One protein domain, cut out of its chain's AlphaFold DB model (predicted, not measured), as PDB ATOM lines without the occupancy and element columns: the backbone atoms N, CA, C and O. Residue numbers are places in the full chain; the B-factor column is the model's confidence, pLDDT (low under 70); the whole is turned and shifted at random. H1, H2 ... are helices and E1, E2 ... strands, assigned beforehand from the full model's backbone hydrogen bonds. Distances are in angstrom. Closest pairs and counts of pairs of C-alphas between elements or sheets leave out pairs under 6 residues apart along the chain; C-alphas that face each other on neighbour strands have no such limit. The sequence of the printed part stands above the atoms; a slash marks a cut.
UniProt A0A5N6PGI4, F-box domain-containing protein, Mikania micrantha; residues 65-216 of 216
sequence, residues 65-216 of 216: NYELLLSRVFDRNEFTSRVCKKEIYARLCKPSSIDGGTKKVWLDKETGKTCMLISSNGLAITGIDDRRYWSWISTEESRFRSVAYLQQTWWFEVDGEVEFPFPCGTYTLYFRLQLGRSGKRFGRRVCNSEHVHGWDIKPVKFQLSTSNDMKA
ATOM      1  N   ASN A  65     199.191 103.698 147.673       93.69
ATOM      2  CA  ASN A  65     198.454 104.958 147.641       93.69
ATOM      3  C   ASN A  65     198.906 105.951 148.734       93.69
ATOM      4  O   ASN A  65     198.115 106.801 149.144       93.69
ATOM      5  N   TYR A  66     200.148 105.853 149.227       92.38
ATOM      6  CA  TYR A  66     200.650 106.717 150.301       92.38
ATOM      7  C   TYR A  66     200.527 108.213 149.981       92.38
ATOM      8  O   TYR A  66     200.296 108.997 150.892       92.38
ATOM      9  N   GLU A  67     200.608 108.621 148.713       90.94
ATOM     10  CA  GLU A  67     200.427 110.022 148.303       90.94
ATOM     11  C   GLU A  67     199.011 110.537 148.599       90.94
ATOM     12  O   GLU A  67     198.844 111.643 149.116       90.94
ATOM     13  N   LEU A  68     197.986 109.705 148.371       91.31
ATOM     14  CA  LEU A  68     196.607 110.024 148.751       91.31
ATOM     15  C   LEU A  68     196.465 110.093 150.274       91.31
ATOM     16  O   LEU A  68     195.829 111.015 150.784       91.31
ATOM     17  N   LEU A  69     197.099 109.163 151.003       92.00
ATOM     18  CA  LEU A  69     197.118 109.190 152.469       92.00
ATOM     19  C   LEU A  69     197.747 110.486 152.983       92.00
ATOM     20  O   LEU A  69     197.177 111.128 153.859       92.00
ATOM     21  N   LEU A  70     198.876 110.901 152.408       91.00
ATOM     22  CA  LEU A  70     199.539 112.152 152.758       91.00
ATOM     23  C   LEU A  70     198.613 113.346 152.547       91.00
ATOM     24  O   LEU A  70     198.455 114.144 153.461       91.00
ATOM     25  N   SER A  71     197.948 113.418 151.391       89.88
ATOM     26  CA  SER A  71     197.028 114.516 151.073       89.88
ATOM     27  C   SER A  71     195.794 114.578 151.978       89.88
ATOM     28  O   SER A  71     195.213 115.646 152.144       89.88
ATOM     29  N   ARG A  72     195.380 113.436 152.547       89.69
ATOM     30  CA  ARG A  72     194.226 113.349 153.452       89.69
ATOM     31  C   ARG A  72     194.604 113.634 154.904       89.69
ATOM     32  O   ARG A  72     193.752 114.063 155.674       89.69
ATOM     33  N   VAL A  73     195.841 113.328 155.287       89.69
ATOM     34  CA  VAL A  73     196.296 113.357 156.683       89.69
ATOM     35  C   VAL A  73     197.038 114.644 157.034       89.69
ATOM     36  O   VAL A  73     196.973 115.076 158.181       89.69
ATOM     37  N   PHE A  74     197.747 115.233 156.078       86.00
ATOM     38  CA  PHE A  74     198.615 116.377 156.309       86.00
ATOM     39  C   PHE A  74     198.268 117.519 155.358       86.00
ATOM     40  O   PHE A  74     197.925 117.297 154.194       86.00
ATOM     41  N   ASP A  75     198.426 118.749 155.836       78.56
ATOM     42  CA  ASP A  75     198.271 119.924 154.989       78.56
ATOM     43  C   ASP A  75     199.400 119.994 153.954       78.56
ATOM     44  O   ASP A  75     200.559 119.677 154.237       78.56
ATOM     45  N   ARG A  76     199.089 120.473 152.740       65.56
ATOM     46  CA  ARG A  76     200.068 120.586 151.635       65.56
ATOM     47  C   ARG A  76     201.324 121.385 152.014       65.56
ATOM     48  O   ARG A  76     202.382 121.167 151.434       65.56
ATOM     49  N   ASN A  77     201.218 122.269 153.005       62.78
ATOM     50  CA  ASN A  77     202.315 123.111 153.479       62.78
ATOM     51  C   ASN A  77     203.284 122.389 154.440       62.78
ATOM     52  O   ASN A  77     204.353 122.924 154.724       62.78
ATOM     53  N   GLU A  78     202.965 121.184 154.927       65.81
ATOM     54  CA  GLU A  78     203.854 120.421 155.823       65.81
ATOM     55  C   GLU A  78     204.977 119.663 155.089       65.81
ATOM     56  O   GLU A  78     205.945 119.202 155.710       65.81
ATOM     57  N   PHE A  79     204.879 119.553 153.760       64.00
ATOM     58  CA  PHE A  79     205.859 118.898 152.891       64.00
ATOM     59  C   PHE A  79     206.517 119.912 151.948       64.00
ATOM     60  O   PHE A  79     206.442 119.810 150.730       64.00
ATOM     61  N   THR A  80     207.176 120.921 152.518       52.41
ATOM     62  CA  THR A  80     207.837 122.011 151.772       52.41
ATOM     63  C   THR A  80     209.248 121.684 151.267       52.41
ATOM     64  O   THR A  80     209.955 122.557 150.778       52.41
ATOM     65  N   SER A  81     209.687 120.426 151.315       56.03
ATOM     66  CA  SER A  81     210.926 119.975 150.666       56.03
ATOM     67  C   SER A  81     210.925 118.455 150.476       56.03
ATOM     68  O   SER A  81     210.018 117.772 150.948       56.03
ATOM     69  N   ARG A  82     211.917 117.927 149.745       67.12
ATOM     70  CA  ARG A  82     212.067 116.518 149.337       67.12
ATOM     71  C   ARG A  82     212.289 115.587 150.544       67.12
ATOM     72  O   ARG A  82     213.403 115.116 150.770       67.12
ATOM     73  N   VAL A  83     211.240 115.352 151.329       81.00
ATOM     74  CA  VAL A  83     211.235 114.414 152.456       81.00
ATOM     75  C   VAL A  83     211.499 113.004 151.921       81.00
ATOM     76  O   VAL A  83     210.808 112.541 151.017       81.00
ATOM     77  N   CYS A  84     212.511 112.329 152.465       88.44
ATOM     78  CA  CYS A  84     212.848 110.956 152.082       88.44
ATOM     79  C   CYS A  84     211.723 109.977 152.465       88.44
ATOM     80  O   CYS A  84     211.004 110.192 153.448       88.44
ATOM     81  N   LYS A  85     211.579 108.859 151.742       92.94
ATOM     82  CA  LYS A  85     210.494 107.881 151.982       92.94
ATOM     83  C   LYS A  85     210.514 107.300 153.395       92.94
ATOM     84  O   LYS A  85     209.462 107.026 153.972       92.94
ATOM     85  N   LYS A  86     211.700 107.193 153.998       94.31
ATOM     86  CA  LYS A  86     211.873 106.819 155.408       94.31
ATOM     87  C   LYS A  86     211.158 107.773 156.359       94.31
ATOM     88  O   LYS A  86     210.498 107.339 157.302       94.31
ATOM     89  N   GLU A  87     211.299 109.073 156.132       92.69
ATOM     90  CA  GLU A  87     210.675 110.087 156.975       92.69
ATOM     91  C   GLU A  87     209.166 110.165 156.721       92.69
ATOM     92  O   GLU A  87     208.406 110.271 157.683       92.69
ATOM     93  N   ILE A  88     208.718 110.001 155.470       93.12
ATOM     94  CA  ILE A  88     207.293 109.840 155.137       93.12
ATOM     95  C   ILE A  88     206.689 108.681 155.942       93.12
ATOM     96  O   ILE A  88     205.691 108.867 156.640       93.12
ATOM     97  N   TYR A  89     207.326 107.508 155.909       95.19
ATOM     98  CA  TYR A  89     206.887 106.340 156.669       95.19
ATOM     99  C   TYR A  89     206.842 106.631 158.178       95.19
ATOM    100  O   TYR A  89     205.843 106.354 158.843       95.19
ATOM    101  N   ALA A  90     207.892 107.254 158.723       94.44
ATOM    102  CA  ALA A  90     207.964 107.600 160.141       94.44
ATOM    103  C   ALA A  90     206.876 108.600 160.574       94.44
ATOM    104  O   ALA A  90     206.355 108.484 161.687       94.44
ATOM    105  N   ARG A  91     206.521 109.566 159.717       92.62
ATOM    106  CA  ARG A  91     205.422 110.513 159.961       92.62
ATOM    107  C   ARG A  91     204.071 109.810 159.912       92.62
ATOM    108  O   ARG A  91     203.299 109.959 160.851       92.62
ATOM    109  N   LEU A  92     203.823 108.988 158.895       94.19
ATOM    110  CA  LEU A  92     202.581 108.227 158.760       94.19
ATOM    111  C   LEU A  92     202.383 107.191 159.884       94.19
ATOM    112  O   LEU A  92     201.252 106.872 160.234       94.19
ATOM    113  N   CYS A  93     203.454 106.694 160.507       96.00
ATOM    114  CA  CYS A  93     203.369 105.842 161.701       96.00
ATOM    115  C   CYS A  93     202.897 106.578 162.966       96.00
ATOM    116  O   CYS A  93     202.576 105.938 163.975       96.00
ATOM    117  N   LYS A  94     202.913 107.916 162.976       94.44
ATOM    118  CA  LYS A  94     202.379 108.704 164.089       94.44
ATOM    119  C   LYS A  94     200.872 108.883 163.875       94.44
ATOM    120  O   LYS A  94     200.474 109.303 162.799       94.44
ATOM    121  N   PRO A  95     200.032 108.598 164.887       94.31
ATOM    122  CA  PRO A  95     198.595 108.825 164.776       94.31
ATOM    123  C   PRO A  95     198.253 110.288 164.547       94.31
ATOM    124  O   PRO A  95     198.448 111.114 165.439       94.31
ATOM    125  N   SER A  96     197.686 110.556 163.379       93.44
ATOM    126  CA  SER A  96     197.207 111.869 162.966       93.44
ATOM    127  C   SER A  96     195.692 111.936 163.086       93.44
ATOM    128  O   SER A  96     194.990 110.964 162.802       93.44
ATOM    129  N   SER A  97     195.191 113.076 163.543       93.75
ATOM    130  CA  SER A  97     193.760 113.337 163.689       93.75
ATOM    131  C   SER A  97     193.184 113.855 162.372       93.75
ATOM    132  O   SER A  97     193.746 114.781 161.801       93.75
ATOM    133  N   ILE A  98     192.054 113.306 161.931       93.31
ATOM    134  CA  ILE A  98     191.296 113.785 160.762       93.31
ATOM    135  C   ILE A  98     189.827 114.023 161.147       93.31
ATOM    136  O   ILE A  98     189.422 113.706 162.271       93.31
ATOM    137  N   ASP A  99     189.041 114.587 160.227       92.69
ATOM    138  CA  ASP A  99     187.594 114.815 160.370       92.69
ATOM    139  C   ASP A  99     187.232 115.509 161.698       92.69
ATOM    140  O   ASP A  99     186.510 114.974 162.545       92.69
ATOM    141  N   GLY A 100     187.834 116.677 161.943       91.19
ATOM    142  CA  GLY A 100     187.611 117.447 163.174       91.19
ATOM    143  C   GLY A 100     188.136 116.771 164.448       91.19
ATOM    144  O   GLY A 100     187.723 117.117 165.551       91.19
ATOM    145  N   GLY A 101     189.029 115.784 164.321       92.88
ATOM    146  CA  GLY A 101     189.595 115.039 165.449       92.88
ATOM    147  C   GLY A 101     188.753 113.857 165.917       92.88
ATOM    148  O   GLY A 101     189.107 113.212 166.906       92.88
ATOM    149  N   THR A 102     187.673 113.541 165.202       94.62
ATOM    150  CA  THR A 102     186.810 112.399 165.511       94.62
ATOM    151  C   THR A 102     187.401 111.070 165.052       94.62
ATOM    152  O   THR A 102     187.050 110.031 165.614       94.62
ATOM    153  N   LYS A 103     188.329 111.100 164.088       95.69
ATOM    154  CA  LYS A 103     189.036 109.923 163.580       95.69
ATOM    155  C   LYS A 103     190.547 110.090 163.726       95.69
ATOM    156  O   LYS A 103     191.074 111.204 163.705       95.69
ATOM    157  N   LYS A 104     191.262 108.977 163.890       95.88
ATOM    158  CA  LYS A 104     192.732 108.929 163.912       95.88
ATOM    159  C   LYS A 104     193.243 107.885 162.944       95.88
ATOM    160  O   LYS A 104     192.745 106.767 162.977       95.88
ATOM    161  N   VAL A 105     194.260 108.225 162.159       96.56
ATOM    162  CA  VAL A 105     194.860 107.343 161.148       96.56
ATOM    163  C   VAL A 105     196.365 107.232 161.362       96.56
ATOM    164  O   VAL A 105     197.007 108.205 161.755       96.56
ATOM    165  N   TRP A 106     196.919 106.040 161.145       96.69
ATOM    166  CA  TRP A 106     198.362 105.792 161.145       96.69
ATOM    167  C   TRP A 106     198.713 104.550 160.324       96.69
ATOM    168  O   TRP A 106     197.835 103.762 159.983       96.69
ATOM    169  N   LEU A 107     199.999 104.348 160.041       97.00
ATOM    170  CA  LEU A 107     200.524 103.059 159.598       97.00
ATOM    171  C   LEU A 107     200.992 102.239 160.793       97.00
ATOM    172  O   LEU A 107     201.729 102.733 161.650       97.00
ATOM    173  N   ASP A 108     200.602 100.973 160.831       95.69
ATOM    174  CA  ASP A 108     201.191 100.016 161.748       95.69
ATOM    175  C   ASP A 108     202.708  99.910 161.504       95.69
ATOM    176  O   ASP A 108     203.167  99.736 160.375       95.69
ATOM    177  N   LYS A 109     203.494 100.033 162.579       94.69
ATOM    178  CA  LYS A 109     204.959 100.182 162.506       94.69
ATOM    179  C   LYS A 109     205.682  98.925 162.036       94.69
ATOM    180  O   LYS A 109     206.856  98.995 161.685       94.69
ATOM    181  N   GLU A 110     205.034  97.774 162.142       94.19
ATOM    182  CA  GLU A 110     205.616  96.486 161.784       94.19
ATOM    183  C   GLU A 110     205.175  96.061 160.386       94.19
ATOM    184  O   GLU A 110     205.985  95.645 159.565       94.19
ATOM    185  N   THR A 111     203.894  96.220 160.079       93.12
ATOM    186  CA  THR A 111     203.316  95.749 158.818       93.12
ATOM    187  C   THR A 111     203.246  96.827 157.739       93.12
ATOM    188  O   THR A 111     203.060  96.495 156.572       93.12
ATOM    189  N   GLY A 112     203.358  98.111 158.097       93.69
ATOM    190  CA  GLY A 112     203.154  99.233 157.174       93.69
ATOM    191  C   GLY A 112     201.712  99.379 156.681       93.69
ATOM    192  O   GLY A 112     201.459 100.148 155.757       93.69
ATOM    193  N   LYS A 113     200.761  98.647 157.274       94.44
ATOM    194  CA  LYS A 113     199.346  98.682 156.896       94.44
ATOM    195  C   LYS A 113     198.641  99.879 157.519       94.44
ATOM    196  O   LYS A 113     198.933 100.265 158.647       94.44
ATOM    197  N   THR A 114     197.675 100.434 156.796       96.31
ATOM    198  CA  THR A 114     196.869 101.559 157.271       96.31
ATOM    199  C   THR A 114     195.897 101.125 158.362       96.31
ATOM    200  O   THR A 114     195.150 100.162 158.205       96.31
ATOM    201  N   CYS A 115     195.875 101.872 159.459       96.25
ATOM    202  CA  CYS A 115     194.989 101.686 160.597       96.25
ATOM    203  C   CYS A 115     194.165 102.952 160.832       96.25
ATOM    204  O   CYS A 115     194.650 104.066 160.622       96.25
ATOM    205  N   MET A 116     192.936 102.781 161.321       96.25
ATOM    206  CA  MET A 116     192.053 103.880 161.702       96.25
ATOM    207  C   MET A 116     191.347 103.586 163.024       96.25
ATOM    208  O   MET A 116     191.027 102.441 163.334       96.25
ATOM    209  N   LEU A 117     191.071 104.641 163.787       95.94
ATOM    210  CA  LEU A 117     190.126 104.639 164.898       95.94
ATOM    211  C   LEU A 117     189.094 105.736 164.701       95.94
ATOM    212  O   LEU A 117     189.437 106.827 164.249       95.94
ATOM    213  N   ILE A 118     187.871 105.464 165.140       95.75
ATOM    214  CA  ILE A 118     186.769 106.423 165.194       95.75
ATOM    215  C   ILE A 118     186.371 106.557 166.660       95.75
ATOM    216  O   ILE A 118     186.249 105.568 167.382       95.75
ATOM    217  N   SER A 119     186.270 107.792 167.128       95.12
ATOM    218  CA  SER A 119     185.804 108.108 168.476       95.12
ATOM    219  C   SER A 119     184.286 108.052 168.555       95.12
ATOM    220  O   SER A 119     183.613 108.203 167.542       95.12
ATOM    221  N   SER A 120     183.732 107.965 169.765       93.88
ATOM    222  CA  SER A 120     182.284 108.100 169.961       93.88
ATOM    223  C   SER A 120     181.729 109.458 169.503       93.88
ATOM    224  O   SER A 120     180.550 109.539 169.207       93.88
ATOM    225  N   ASN A 121     182.562 110.504 169.391       93.25
ATOM    226  CA  ASN A 121     182.161 111.797 168.811       93.25
ATOM    227  C   ASN A 121     181.985 111.747 167.285       93.25
ATOM    228  O   ASN A 121     181.393 112.649 166.711       93.25
ATOM    229  N   GLY A 122     182.576 110.750 166.623       94.06
ATOM    230  CA  GLY A 122     182.462 110.539 165.179       94.06
ATOM    231  C   GLY A 122     181.398 109.515 164.798       94.06
ATOM    232  O   GLY A 122     181.400 109.069 163.655       94.06
ATOM    233  N   LEU A 123     180.564 109.100 165.754       95.12
ATOM    234  CA  LEU A 123     179.509 108.108 165.580       95.12
ATOM    235  C   LEU A 123     178.161 108.747 165.914       95.12
ATOM    236  O   LEU A 123     178.066 109.561 166.835       95.12
ATOM    237  N   ALA A 124     177.120 108.354 165.190       95.88
ATOM    238  CA  ALA A 124     175.747 108.663 165.545       95.88
ATOM    239  C   ALA A 124     175.284 107.643 166.589       95.88
ATOM    240  O   ALA A 124     175.294 106.442 166.345       95.88
ATOM    241  N   ILE A 125     174.929 108.117 167.781       96.25
ATOM    242  CA  ILE A 125     174.540 107.266 168.911       96.25
ATOM    243  C   ILE A 125     173.134 107.674 169.353       96.25
ATOM    244  O   ILE A 125     172.869 108.860 169.572       96.25
ATOM    245  N   THR A 126     172.232 106.702 169.515       96.25
ATOM    246  CA  THR A 126     170.840 106.967 169.911       96.25
ATOM    247  C   THR A 126     170.758 107.782 171.205       96.25
ATOM    248  O   THR A 126     171.190 107.343 172.274       96.25
ATOM    249  N   GLY A 127     170.151 108.968 171.111       94.12
ATOM    250  CA  GLY A 127     169.876 109.823 172.264       94.12
ATOM    251  C   GLY A 127     171.120 110.374 172.962       94.12
ATOM    252  O   GLY A 127     171.013 110.730 174.128       94.12
ATOM    253  N   ILE A 128     172.276 110.446 172.290       95.25
ATOM    254  CA  ILE A 128     173.560 110.883 172.878       95.25
ATOM    255  C   ILE A 128     173.512 112.257 173.567       95.25
ATOM    256  O   ILE A 128     174.269 112.509 174.505       95.25
ATOM    257  N   ASP A 129     172.596 113.128 173.139       93.06
ATOM    258  CA  ASP A 129     172.385 114.455 173.724       93.06
ATOM    259  C   ASP A 129     171.557 114.429 175.021       93.06
ATOM    260  O   ASP A 129     171.543 115.404 175.779       93.06
ATOM    261  N   ASP A 130     170.880 113.314 175.319       94.81
ATOM    262  CA  ASP A 130     170.086 113.156 176.532       94.81
ATOM    263  C   ASP A 130     170.985 112.872 177.740       94.81
ATOM    264  O   ASP A 130     171.338 111.732 178.065       94.81
ATOM    265  N   ARG A 131     171.312 113.950 178.457       92.88
ATOM    266  CA  ARG A 131     172.143 113.930 179.670       92.88
ATOM    267  C   ARG A 131     171.552 113.122 180.829       92.88
ATOM    268  O   ARG A 131     172.248 112.916 181.821       92.88
ATOM    269  N   ARG A 132     170.290 112.678 180.739       92.75
ATOM    270  CA  ARG A 132     169.694 111.759 181.725       92.75
ATOM    271  C   ARG A 132     170.274 110.352 181.605       92.75
ATOM    272  O   ARG A 132     170.365 109.659 182.611       92.75
ATOM    273  N   TYR A 133     170.678 109.948 180.400       92.50
ATOM    274  CA  TYR A 133     171.198 108.606 180.124       92.50
ATOM    275  C   TYR A 133     172.681 108.618 179.767       92.50
ATOM    276  O   TYR A 133     173.400 107.682 180.117       92.50
ATOM    277  N   TRP A 134     173.157 109.677 179.110       94.88
ATOM    278  CA  TRP A 134     174.523 109.775 178.612       94.88
ATOM    279  C   TRP A 134     175.353 110.802 179.369       94.88
ATOM    280  O   TRP A 134     174.890 111.863 179.785       94.88
ATOM    281  N   SER A 135     176.635 110.494 179.522       93.44
ATOM    282  CA  SER A 135     177.627 111.405 180.082       93.44
ATOM    283  C   SER A 135     178.956 111.259 179.355       93.44
ATOM    284  O   SER A 135     179.305 110.179 178.885       93.44
ATOM    285  N   TRP A 136     179.718 112.345 179.274       92.44
ATOM    286  CA  TRP A 136     181.057 112.336 178.695       92.44
ATOM    287  C   TRP A 136     182.090 112.186 179.802       92.44
ATOM    288  O   TRP A 136     182.156 113.012 180.712       92.44
ATOM    289  N   ILE A 137     182.897 111.129 179.731       90.31
ATOM    290  CA  ILE A 137     183.913 110.840 180.744       90.31
ATOM    291  C   ILE A 137     185.294 111.047 180.139       90.31
ATOM    292  O   ILE A 137     185.656 110.412 179.147       90.31
ATOM    293  N   SER A 138     186.096 111.905 180.773       89.62
ATOM    294  CA  SER A 138     187.509 112.018 180.426       89.62
ATOM    295  C   SER A 138     188.264 110.775 180.884       89.62
ATOM    296  O   SER A 138     188.127 110.330 182.024       89.62
ATOM    297  N   THR A 139     189.053 110.193 179.985       85.56
ATOM    298  CA  THR A 139     189.748 108.935 180.248       85.56
ATOM    299  C   THR A 139     191.045 108.820 179.460       85.56
ATOM    300  O   THR A 139     191.105 109.133 178.274       85.56
ATOM    301  N   GLU A 140     192.086 108.299 180.105       86.38
ATOM    302  CA  GLU A 140     193.354 107.940 179.454       86.38
ATOM    303  C   GLU A 140     193.249 106.616 178.677       86.38
ATOM    304  O   GLU A 140     194.167 106.234 177.953       86.38
ATOM    305  N   GLU A 141     192.133 105.894 178.820       83.75
ATOM    306  CA  GLU A 141     191.921 104.600 178.169       83.75
ATOM    307  C   GLU A 141     191.575 104.723 176.682       83.75
ATOM    308  O   GLU A 141     191.790 103.786 175.908       83.75
ATOM    309  N   SER A 142     191.076 105.895 176.285       88.50
ATOM    310  CA  SER A 142     190.763 106.246 174.908       88.50
ATOM    311  C   SER A 142     191.885 107.079 174.302       88.50
ATOM    312  O   SER A 142     192.382 108.037 174.897       88.50
ATOM    313  N   ARG A 143     192.227 106.794 173.041       90.75
ATOM    314  CA  ARG A 143     193.156 107.627 172.257       90.75
ATOM    315  C   ARG A 143     192.608 109.039 172.012       90.75
ATOM    316  O   ARG A 143     193.380 109.903 171.595       90.75
ATOM    317  N   PHE A 144     191.322 109.273 172.272       92.94
ATOM    318  CA  PHE A 144     190.629 110.554 172.121       92.94
ATOM    319  C   PHE A 144     190.406 111.295 173.446       92.94
ATOM    320  O   PHE A 144     189.793 112.354 173.445       92.94
ATOM    321  N   ARG A 145     190.916 110.771 174.573       90.81
ATOM    322  CA  ARG A 145     190.812 111.367 175.924       90.81
ATOM    323  C   ARG A 145     189.395 111.523 176.494       90.81
ATOM    324  O   ARG A 145     189.249 111.987 177.624       90.81
ATOM    325  N   SER A 146     188.374 111.124 175.743       90.81
ATOM    326  CA  SER A 146     186.964 111.151 176.124       90.81
ATOM    327  C   SER A 146     186.252 109.907 175.591       90.81
ATOM    328  O   SER A 146     186.663 109.346 174.567       90.81
ATOM    329  N   VAL A 147     185.213 109.473 176.304       91.88
ATOM    330  CA  VAL A 147     184.285 108.404 175.910       91.88
ATOM    331  C   VAL A 147     182.850 108.803 176.248       91.88
ATOM    332  O   VAL A 147     182.613 109.467 177.260       91.88
ATOM    333  N   ALA A 148     181.902 108.369 175.418       94.06
ATOM    334  CA  ALA A 148     180.481 108.398 175.744       94.06
ATOM    335  C   ALA A 148     180.165 107.256 176.719       94.06
ATOM    336  O   ALA A 148     180.378 106.086 176.405       94.06
ATOM    337  N   TYR A 149     179.687 107.600 177.911       92.56
ATOM    338  CA  TYR A 149     179.309 106.654 178.951       92.56
ATOM    339  C   TYR A 149     177.796 106.639 179.125       92.56
ATOM    340  O   TYR A 149     177.189 107.656 179.477       92.56
ATOM    341  N   LEU A 150     177.220 105.464 178.906       92.69
ATOM    342  CA  LEU A 150     175.811 105.179 179.102       92.69
ATOM    343  C   LEU A 150     175.560 104.742 180.546       92.69
ATOM    344  O   LEU A 150     176.178 103.794 181.023       92.69
ATOM    345  N   GLN A 151     174.636 105.412 181.230       89.56
ATOM    346  CA  GLN A 151     174.214 105.045 182.582       89.56
ATOM    347  C   GLN A 151     173.203 103.897 182.552       89.56
ATOM    348  O   GLN A 151     173.408 102.880 183.206       89.56
ATOM    349  N   GLN A 152     172.125 104.056 181.781       87.00
ATOM    350  CA  GLN A 152     171.060 103.065 181.659       87.00
ATOM    351  C   GLN A 152     170.240 103.316 180.389       87.00
ATOM    352  O   GLN A 152     169.880 104.452 180.100       87.00
ATOM    353  N   THR A 153     169.912 102.257 179.645       89.31
ATOM    354  CA  THR A 153     168.901 102.271 178.575       89.31
ATOM    355  C   THR A 153     168.404 100.846 178.314       89.31
ATOM    356  O   THR A 153     169.059  99.873 178.679       89.31
ATOM    357  N   TRP A 154     167.252 100.720 177.666       87.69
ATOM    358  CA  TRP A 154     166.681  99.455 177.190       87.69
ATOM    359  C   TRP A 154     167.221  98.973 175.831       87.69
ATOM    360  O   TRP A 154     167.190  97.776 175.547       87.69
ATOM    361  N   TRP A 155     167.683  99.896 174.986       89.50
ATOM    362  CA  TRP A 155     168.308  99.667 173.685       89.50
ATOM    363  C   TRP A 155     168.976 100.965 173.211       89.50
ATOM    364  O   TRP A 155     168.604 102.058 173.645       89.50
ATOM    365  N   PHE A 156     169.965 100.837 172.336       92.81
ATOM    366  CA  PHE A 156     170.529 101.938 171.565       92.81
ATOM    367  C   PHE A 156     171.197 101.372 170.311       92.81
ATOM    368  O   PHE A 156     171.545 100.190 170.266       92.81
ATOM    369  N   GLU A 157     171.370 102.226 169.318       94.06
ATOM    370  CA  GLU A 157     172.074 101.955 168.074       94.06
ATOM    371  C   GLU A 157     173.273 102.902 167.956       94.06
ATOM    372  O   GLU A 157     173.279 104.003 168.524       94.06
ATOM    373  N   VAL A 158     174.319 102.422 167.285       94.56
ATOM    374  CA  VAL A 158     175.544 103.176 167.025       94.56
ATOM    375  C   VAL A 158     175.904 103.010 165.563       94.56
ATOM    376  O   VAL A 158     176.333 101.932 165.154       94.56
ATOM    377  N   ASP A 159     175.800 104.104 164.825       94.12
ATOM    378  CA  ASP A 159     176.104 104.162 163.406       94.12
ATOM    379  C   ASP A 159     177.359 104.992 163.156       94.12
ATOM    380  O   ASP A 159     177.673 105.951 163.867       94.12
ATOM    381  N   GLY A 160     178.102 104.626 162.122       91.88
ATOM    382  CA  GLY A 160     179.300 105.338 161.718       91.88
ATOM    383  C   GLY A 160     179.586 105.129 160.246       91.88
ATOM    384  O   GLY A 160     179.332 104.058 159.700       91.88
ATOM    385  N   GLU A 161     180.164 106.148 159.623       91.25
ATOM    386  CA  GLU A 161     180.568 106.104 158.225       91.25
ATOM    387  C   GLU A 161     182.081 106.282 158.096       91.25
ATOM    388  O   GLU A 161     182.720 107.074 158.806       91.25
ATOM    389  N   VAL A 162     182.660 105.512 157.175       90.69
ATOM    390  CA  VAL A 162     184.094 105.507 156.910       90.69
ATOM    391  C   VAL A 162     184.346 105.776 155.438       90.69
ATOM    392  O   VAL A 162     184.386 104.860 154.624       90.69
ATOM    393  N   GLU A 163     184.595 107.040 155.121       91.19
ATOM    394  CA  GLU A 163     185.093 107.453 153.815       91.19
ATOM    395  C   GLU A 163     186.592 107.760 153.920       91.19
ATOM    396  O   GLU A 163     187.017 108.808 154.413       91.19
ATOM    397  N   PHE A 164     187.426 106.806 153.509       92.81
ATOM    398  CA  PHE A 164     188.875 106.960 153.566       92.81
ATOM    399  C   PHE A 164     189.561 106.109 152.492       92.81
ATOM    400  O   PHE A 164     189.125 104.978 152.261       92.81
ATOM    401  N   PRO A 165     190.650 106.590 151.854       92.56
ATOM    402  CA  PRO A 165     191.358 105.850 150.812       92.56
ATOM    403  C   PRO A 165     192.202 104.718 151.417       92.56
ATOM    404  O   PRO A 165     193.435 104.762 151.425       92.56
ATOM    405  N   PHE A 166     191.551 103.685 151.948       92.81
ATOM    406  CA  PHE A 166     192.235 102.484 152.403       92.81
ATOM    407  C   PHE A 166     192.912 101.784 151.216       92.81
ATOM    408  O   PHE A 166     192.260 101.530 150.201       92.81
ATOM    409  N   PRO A 167     194.214 101.457 151.314       92.75
ATOM    410  CA  PRO A 167     194.866 100.621 150.316       92.75
ATOM    411  C   PRO A 167     194.136  99.281 150.169       92.75
ATOM    412  O   PRO A 167     193.604  98.752 151.146       92.75
ATOM    413  N   CYS A 168     194.150  98.697 148.971       89.81
ATOM    414  CA  CYS A 168     193.550  97.386 148.727       89.81
ATOM    415  C   CYS A 168     194.139  96.331 149.679       89.81
ATOM    416  O   CYS A 168     195.360  96.198 149.780       89.81
ATOM    417  N   GLY A 169     193.283  95.563 150.352       89.75
ATOM    418  CA  GLY A 169     193.725  94.514 151.263       89.75
ATOM    419  C   GLY A 169     192.619  94.001 152.175       89.75
ATOM    420  O   GLY A 169     191.472  94.436 152.103       89.75
ATOM    421  N   THR A 170     192.989  93.064 153.042       91.31
ATOM    422  CA  THR A 170     192.111  92.533 154.085       91.31
ATOM    423  C   THR A 170     192.245  93.372 155.347       91.31
ATOM    424  O   THR A 170     193.356  93.577 155.846       91.31
ATOM    425  N   TYR A 171     191.107  93.808 155.879       90.88
ATOM    426  CA  TYR A 171     191.017  94.576 157.114       90.88
ATOM    427  C   TYR A 171     190.235  93.796 158.160       90.88
ATOM    428  O   TYR A 171     189.341  93.016 157.836       90.88
ATOM    429  N   THR A 172     190.567  94.036 159.423       92.25
ATOM    430  CA  THR A 172     189.789  93.540 160.554       92.25
ATOM    431  C   THR A 172     189.122  94.721 161.234       92.25
ATOM    432  O   THR A 172     189.784  95.706 161.563       92.25
ATOM    433  N   LEU A 173     187.814  94.610 161.439       91.25
ATOM    434  CA  LEU A 173     187.023  95.594 162.160       91.25
ATOM    435  C   LEU A 173     186.868  95.159 163.618       91.25
ATOM    436  O   LEU A 173     186.587  93.996 163.898       91.25
ATOM    437  N   TYR A 174     187.027  96.107 164.538       91.44
ATOM    438  CA  TYR A 174     186.836  95.880 165.966       91.44
ATOM    439  C   TYR A 174     185.887  96.926 166.538       91.44
ATOM    440  O   TYR A 174     186.107  98.127 166.377       91.44
ATOM    441  N   PHE A 175     184.891  96.464 167.289       89.12
ATOM    442  CA  PHE A 175     184.049  97.315 168.121       89.12
ATOM    443  C   PHE A 175     184.588  97.275 169.543       89.12
ATOM    444  O   PHE A 175     184.626  96.225 170.183       89.12
ATOM    445  N   ARG A 176     185.048  98.423 170.042       89.25
ATOM    446  CA  ARG A 176     185.609  98.515 171.388       89.25
ATOM    447  C   ARG A 176     184.586  99.114 172.338       89.25
ATOM    448  O   ARG A 176     184.431 100.327 172.405       89.25
ATOM    449  N   LEU A 177     183.937  98.237 173.090       88.25
ATOM    450  CA  LEU A 177     183.012  98.595 174.158       88.25
ATOM    451  C   LEU A 177     183.693  98.399 175.506       88.25
ATOM    452  O   LEU A 177     184.503  97.487 175.686       88.25
ATOM    453  N   GLN A 178     183.355  99.259 176.455       86.81
ATOM    454  CA  GLN A 178     183.788  99.121 177.831       86.81
ATOM    455  C   GLN A 178     182.556  98.934 178.706       86.81
ATOM    456  O   GLN A 178     181.674  99.789 178.726       86.81
ATOM    457  N   LEU A 179     182.522  97.823 179.434       87.56
ATOM    458  CA  LEU A 179     181.480  97.541 180.410       87.56
ATOM    459  C   LEU A 179     181.971  97.932 181.797       87.56
ATOM    460  O   LEU A 179     183.071  97.555 182.201       87.56
ATOM    461  N   GLY A 180     181.136  98.670 182.519       85.56
ATOM    462  CA  GLY A 180     181.456  99.156 183.852       85.56
ATOM    463  C   GLY A 180     182.307 100.422 183.840       85.56
ATOM    464  O   GLY A 180     182.758 100.922 182.804       85.56
ATOM    465  N   ARG A 181     182.510 100.976 185.033       82.31
ATOM    466  CA  ARG A 181     183.169 102.268 185.209       82.31
ATOM    467  C   ARG A 181     184.647 102.076 185.527       82.31
ATOM    468  O   ARG A 181     184.992 101.424 186.513       82.31
ATOM    469  N   SER A 182     185.518 102.686 184.726       79.62
ATOM    470  CA  SER A 182     186.947 102.742 185.048       79.62
ATOM    471  C   SER A 182     187.214 103.637 186.249       79.62
ATOM    472  O   SER A 182     186.671 104.735 186.365       79.62
ATOM    473  N   GLY A 183     188.123 103.187 187.105       78.62
ATOM    474  CA  GLY A 183     188.652 103.938 188.231       78.62
ATOM    475  C   GLY A 183     190.128 103.633 188.475       78.62
ATOM    476  O   GLY A 183     190.731 102.751 187.856       78.62
ATOM    477  N   LYS A 184     190.726 104.379 189.404       79.31
ATOM    478  CA  LYS A 184     192.076 104.119 189.914       79.31
ATOM    479  C   LYS A 184     191.967 103.800 191.405       79.31
ATOM    480  O   LYS A 184     191.401 104.585 192.157       79.31
ATOM    481  N   ARG A 185     192.518 102.664 191.839       78.69
ATOM    482  CA  ARG A 185     192.639 102.290 193.257       78.69
ATOM    483  C   ARG A 185     194.106 101.999 193.549       78.69
ATOM    484  O   ARG A 185     194.701 101.151 192.892       78.69
ATOM    485  N   PHE A 186     194.703 102.738 194.485       83.50
ATOM    486  CA  PHE A 186     196.140 102.652 194.804       83.50
ATOM    487  C   PHE A 186     197.056 102.773 193.569       83.50
ATOM    488  O   PHE A 186     198.001 102.010 193.399       83.50
ATOM    489  N   GLY A 187     196.726 103.681 192.642       78.88
ATOM    490  CA  GLY A 187     197.476 103.870 191.393       78.88
ATOM    491  C   GLY A 187     197.303 102.758 190.349       78.88
ATOM    492  O   GLY A 187     197.756 102.917 189.218       78.88
ATOM    493  N   ARG A 188     196.609 101.660 190.677       78.19
ATOM    494  CA  ARG A 188     196.274 100.584 189.737       78.19
ATOM    495  C   ARG A 188     194.914 100.835 189.100       78.19
ATOM    496  O   ARG A 188     193.999 101.362 189.736       78.19
ATOM    497  N   ARG A 189     194.783 100.446 187.833       78.31
ATOM    498  CA  ARG A 189     193.508 100.485 187.114       78.31
ATOM    499  C   ARG A 189     192.558  99.446 187.708       78.31
ATOM    500  O   ARG A 189     192.957  98.303 187.913       78.31
ATOM    501  N   VAL A 190     191.315  99.846 187.944       82.31
ATOM    502  CA  VAL A 190     190.223  98.957 188.357       82.31
ATOM    503  C   VAL A 190     188.999  99.271 187.503       82.31
ATOM    504  O   VAL A 190     188.767 100.433 187.174       82.31
ATOM    505  N   CYS A 191     188.225  98.252 187.141       82.12
ATOM    506  CA  CYS A 191     186.907  98.424 186.539       82.12
ATOM    507  C   CYS A 191     185.852  97.974 187.551       82.12
ATOM    508  O   CYS A 191     185.950  96.863 188.072       82.12
ATOM    509  N   ASN A 192     184.879  98.834 187.853       82.56
ATOM    510  CA  ASN A 192     183.717  98.448 188.646       82.56
ATOM    511  C   ASN A 192     182.598  97.992 187.696       82.56
ATOM    512  O   ASN A 192     182.060  98.803 186.937       82.56
ATOM    513  N   SER A 193     182.257  96.703 187.760       84.75
ATOM    514  CA  SER A 193     181.188  96.072 186.984       84.75
ATOM    515  C   SER A 193     179.898  95.823 187.778       84.75
ATOM    516  O   SER A 193     178.992  95.202 187.240       84.75
ATOM    517  N   GLU A 194     179.791  96.287 189.028       84.50
ATOM    518  CA  GLU A 194     178.636  96.042 189.915       84.50
ATOM    519  C   GLU A 194     177.309  96.499 189.299       84.50
ATOM    520  O   GLU A 194     176.281  95.884 189.545       84.50
ATOM    521  N   HIS A 195     177.350  97.540 188.465       80.50
ATOM    522  CA  HIS A 195     176.178  98.133 187.816       80.50
ATOM    523  C   HIS A 195     176.032  97.732 186.338       80.50
ATOM    524  O   HIS A 195     175.317  98.390 185.584       80.50
ATOM    525  N   VAL A 196     176.749  96.700 185.882       86.62
ATOM    526  CA  VAL A 196     176.604  96.186 184.514       86.62
ATOM    527  C   VAL A 196     175.512  95.130 184.514       86.62
ATOM    528  O   VAL A 196     175.695  94.028 185.028       86.62
ATOM    529  N   HIS A 197     174.376  95.467 183.911       84.94
ATOM    530  CA  HIS A 197     173.218  94.585 183.818       84.94
ATOM    531  C   HIS A 197     172.680  94.558 182.389       84.94
ATOM    532  O   HIS A 197     172.786  95.542 181.657       84.94
ATOM    533  N   GLY A 198     172.083  93.437 181.990       83.75
ATOM    534  CA  GLY A 198     171.331  93.325 180.740       83.75
ATOM    535  C   GLY A 198     172.162  93.145 179.468       83.75
ATOM    536  O   GLY A 198     171.585  92.839 178.425       83.75
ATOM    537  N   TRP A 199     173.491  93.280 179.546       82.12
ATOM    538  CA  TRP A 199     174.404  93.067 178.415       82.12
ATOM    539  C   TRP A 199     174.352  91.633 177.864       82.12
ATOM    540  O   TRP A 199     174.601  91.400 176.686       82.12
ATOM    541  N   ASP A 200     174.014  90.674 178.718       82.06
ATOM    542  CA  ASP A 200     173.910  89.245 178.443       82.06
ATOM    543  C   ASP A 200     172.498  88.790 178.024       82.06
ATOM    544  O   ASP A 200     172.324  87.648 177.607       82.06
ATOM    545  N   ILE A 201     171.486  89.668 178.095       82.62
ATOM    546  CA  ILE A 201     170.079  89.293 177.864       82.62
ATOM    547  C   ILE A 201     169.720  89.287 176.375       82.62
ATOM    548  O   ILE A 201     169.074  88.356 175.892       82.62
ATOM    549  N   LYS A 202     170.080  90.346 175.640       77.81
ATOM    550  CA  LYS A 202     169.796  90.459 174.202       77.81
ATOM    551  C   LYS A 202     171.095  90.418 173.406       77.81
ATOM    552  O   LYS A 202     172.056  91.077 173.799       77.81
ATOM    553  N   PRO A 203     171.132  89.700 172.268       78.94
ATOM    554  CA  PRO A 203     172.334  89.628 171.458       78.94
ATOM    555  C   PRO A 203     172.671  91.009 170.899       78.94
ATOM    556  O   PRO A 203     171.848  91.647 170.235       78.94
ATOM    557  N   VAL A 204     173.902  91.448 171.148       85.44
ATOM    558  CA  VAL A 204     174.486  92.618 170.492       85.44
ATOM    559  C   VAL A 204     174.778  92.238 169.045       85.44
ATOM    560  O   VAL A 204     175.411  91.215 168.780       85.44
ATOM    561  N   LYS A 205     174.295  93.049 168.105       88.88
ATOM    562  CA  LYS A 205     174.540  92.855 166.676       88.88
ATOM    563  C   LYS A 205     175.619  93.821 166.219       88.88
ATOM    564  O   LYS A 205     175.540  95.013 166.490       88.88
ATOM    565  N   PHE A 206     176.602  93.286 165.513       89.62
ATOM    566  CA  PHE A 206     177.636  94.054 164.841       89.62
ATOM    567  C   PHE A 206     177.479  93.813 163.351       89.62
ATOM    568  O   PHE A 206     177.363  92.664 162.933       89.62
ATOM    569  N   GLN A 207     177.439  94.887 162.574       89.00
ATOM    570  CA  GLN A 207     177.250  94.810 161.135       89.00
ATOM    571  C   GLN A 207     178.177  95.812 160.460       89.00
ATOM    572  O   GLN A 207     178.361  96.925 160.952       89.00
ATOM    573  N   LEU A 208     178.743  95.416 159.324       88.12
ATOM    574  CA  LEU A 208     179.431  96.318 158.413       88.12
ATOM    575  C   LEU A 208     178.770  96.219 157.041       88.12
ATOM    576  O   LEU A 208     178.616  95.130 156.492       88.12
ATOM    577  N   SER A 209     178.405  97.357 156.466       88.06
ATOM    578  CA  SER A 209     177.992  97.446 155.068       88.06
ATOM    579  C   SER A 209     178.964  98.311 154.286       88.06
ATOM    580  O   SER A 209     179.460  99.323 154.776       88.06
ATOM    581  N   THR A 210     179.233  97.902 153.054       85.75
ATOM    582  CA  THR A 210     179.952  98.733 152.081       85.75
ATOM    583  C   THR A 210     178.957  99.545 151.253       85.75
ATOM    584  O   THR A 210     177.779  99.200 151.199       85.75
ATOM    585  N   SER A 211     179.428 100.579 150.552       77.00
ATOM    586  CA  SER A 211     178.615 101.407 149.642       77.00
ATOM    587  C   SER A 211     177.904 100.622 148.532       77.00
ATOM    588  O   SER A 211     176.991 101.140 147.904       77.00
ATOM    589  N   ASN A 212     178.331  99.382 148.274       80.00
ATOM    590  CA  ASN A 212     177.749  98.495 147.269       80.00
ATOM    591  C   ASN A 212     176.744  97.509 147.896       80.00
ATOM    592  O   ASN A 212     176.537  96.424 147.357       80.00
ATOM    593  N   ASP A 213     176.218  97.824 149.084       75.00
ATOM    594  CA  ASP A 213     175.287  97.015 149.883       75.00
ATOM    595  C   ASP A 213     175.774  95.604 150.255       75.00
ATOM    596  O   ASP A 213     175.013  94.786 150.781       75.00
ATOM    597  N   MET A 214     177.063  95.304 150.059       69.62
ATOM    598  CA  MET A 214     177.649  94.073 150.588       69.62
ATOM    599  C   MET A 214     177.726  94.178 152.106       69.62
ATOM    600  O   MET A 214     178.297  95.141 152.631       69.62
ATOM    601  N   LYS A 215     177.160  93.181 152.788       71.38
ATOM    602  CA  LYS A 215     177.104  93.082 154.247       71.38
ATOM    603  C   LYS A 215     178.067  92.004 154.731       71.38
ATOM    604  O   LYS A 215     178.117  90.925 154.141       71.38
ATOM    605  N   ALA A 216     178.799  92.311 155.795       60.38
ATOM    606  CA  ALA A 216     179.654  91.395 156.540       60.38
ATOM    607  C   ALA A 216     179.281  91.413 158.027       60.38
ATOM    608  O   ALA A 216     178.829  92.481 158.515       60.38
TER     609      ALA A 216
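This is residues 65 to 216 of the 216 residues of the protein "F-box domain-containing protein" of Mikania micrantha (UniProt A0A5N6PGI4). With little regular structure, long loops join a three-stranded sheet, E1 E2 E3, which has H1 over it and H2 grazing it, to two separate hairpins, E4 E5 and E6 E7. The 152 printed residues, 49 in named elements, hold two helices, then seven strands; the class is mixed and the sheets are antiparallel. It is loose, with radius of gyration of the C-alphas 18.6 A and spans 56 by 46 by 29 A.

H1, residues 66 to 73, begins with C-alpha 66 at (200.650, 106.717, 150.301). H2 is residues 85 to 92, E1 96 to 98, E2 103 to 107 (14.0 A), E3 114 to 118, E4 134 to 138, E5 146 to 150, E6 181 to 185 and E7 188 to 192, ending at (183.717, 98.448, 188.646).

E1, E2 and E3 form a meander, each the antiparallel neighbour of the one before; N 96 and O 105, 2.9 A, and N 104 and O 117, 2.8 A, are within hydrogen-bond range. H1 is over E2, height 10.0 A. Both helices have every O i to N i+4 pair within range. E3 and E4 are apart.

The printed part has no cut. Links H1 to H2, E3 to E4 and E5 to E6 are long. Residues 76 to 82, 214 and 216 have pLDDT under 70.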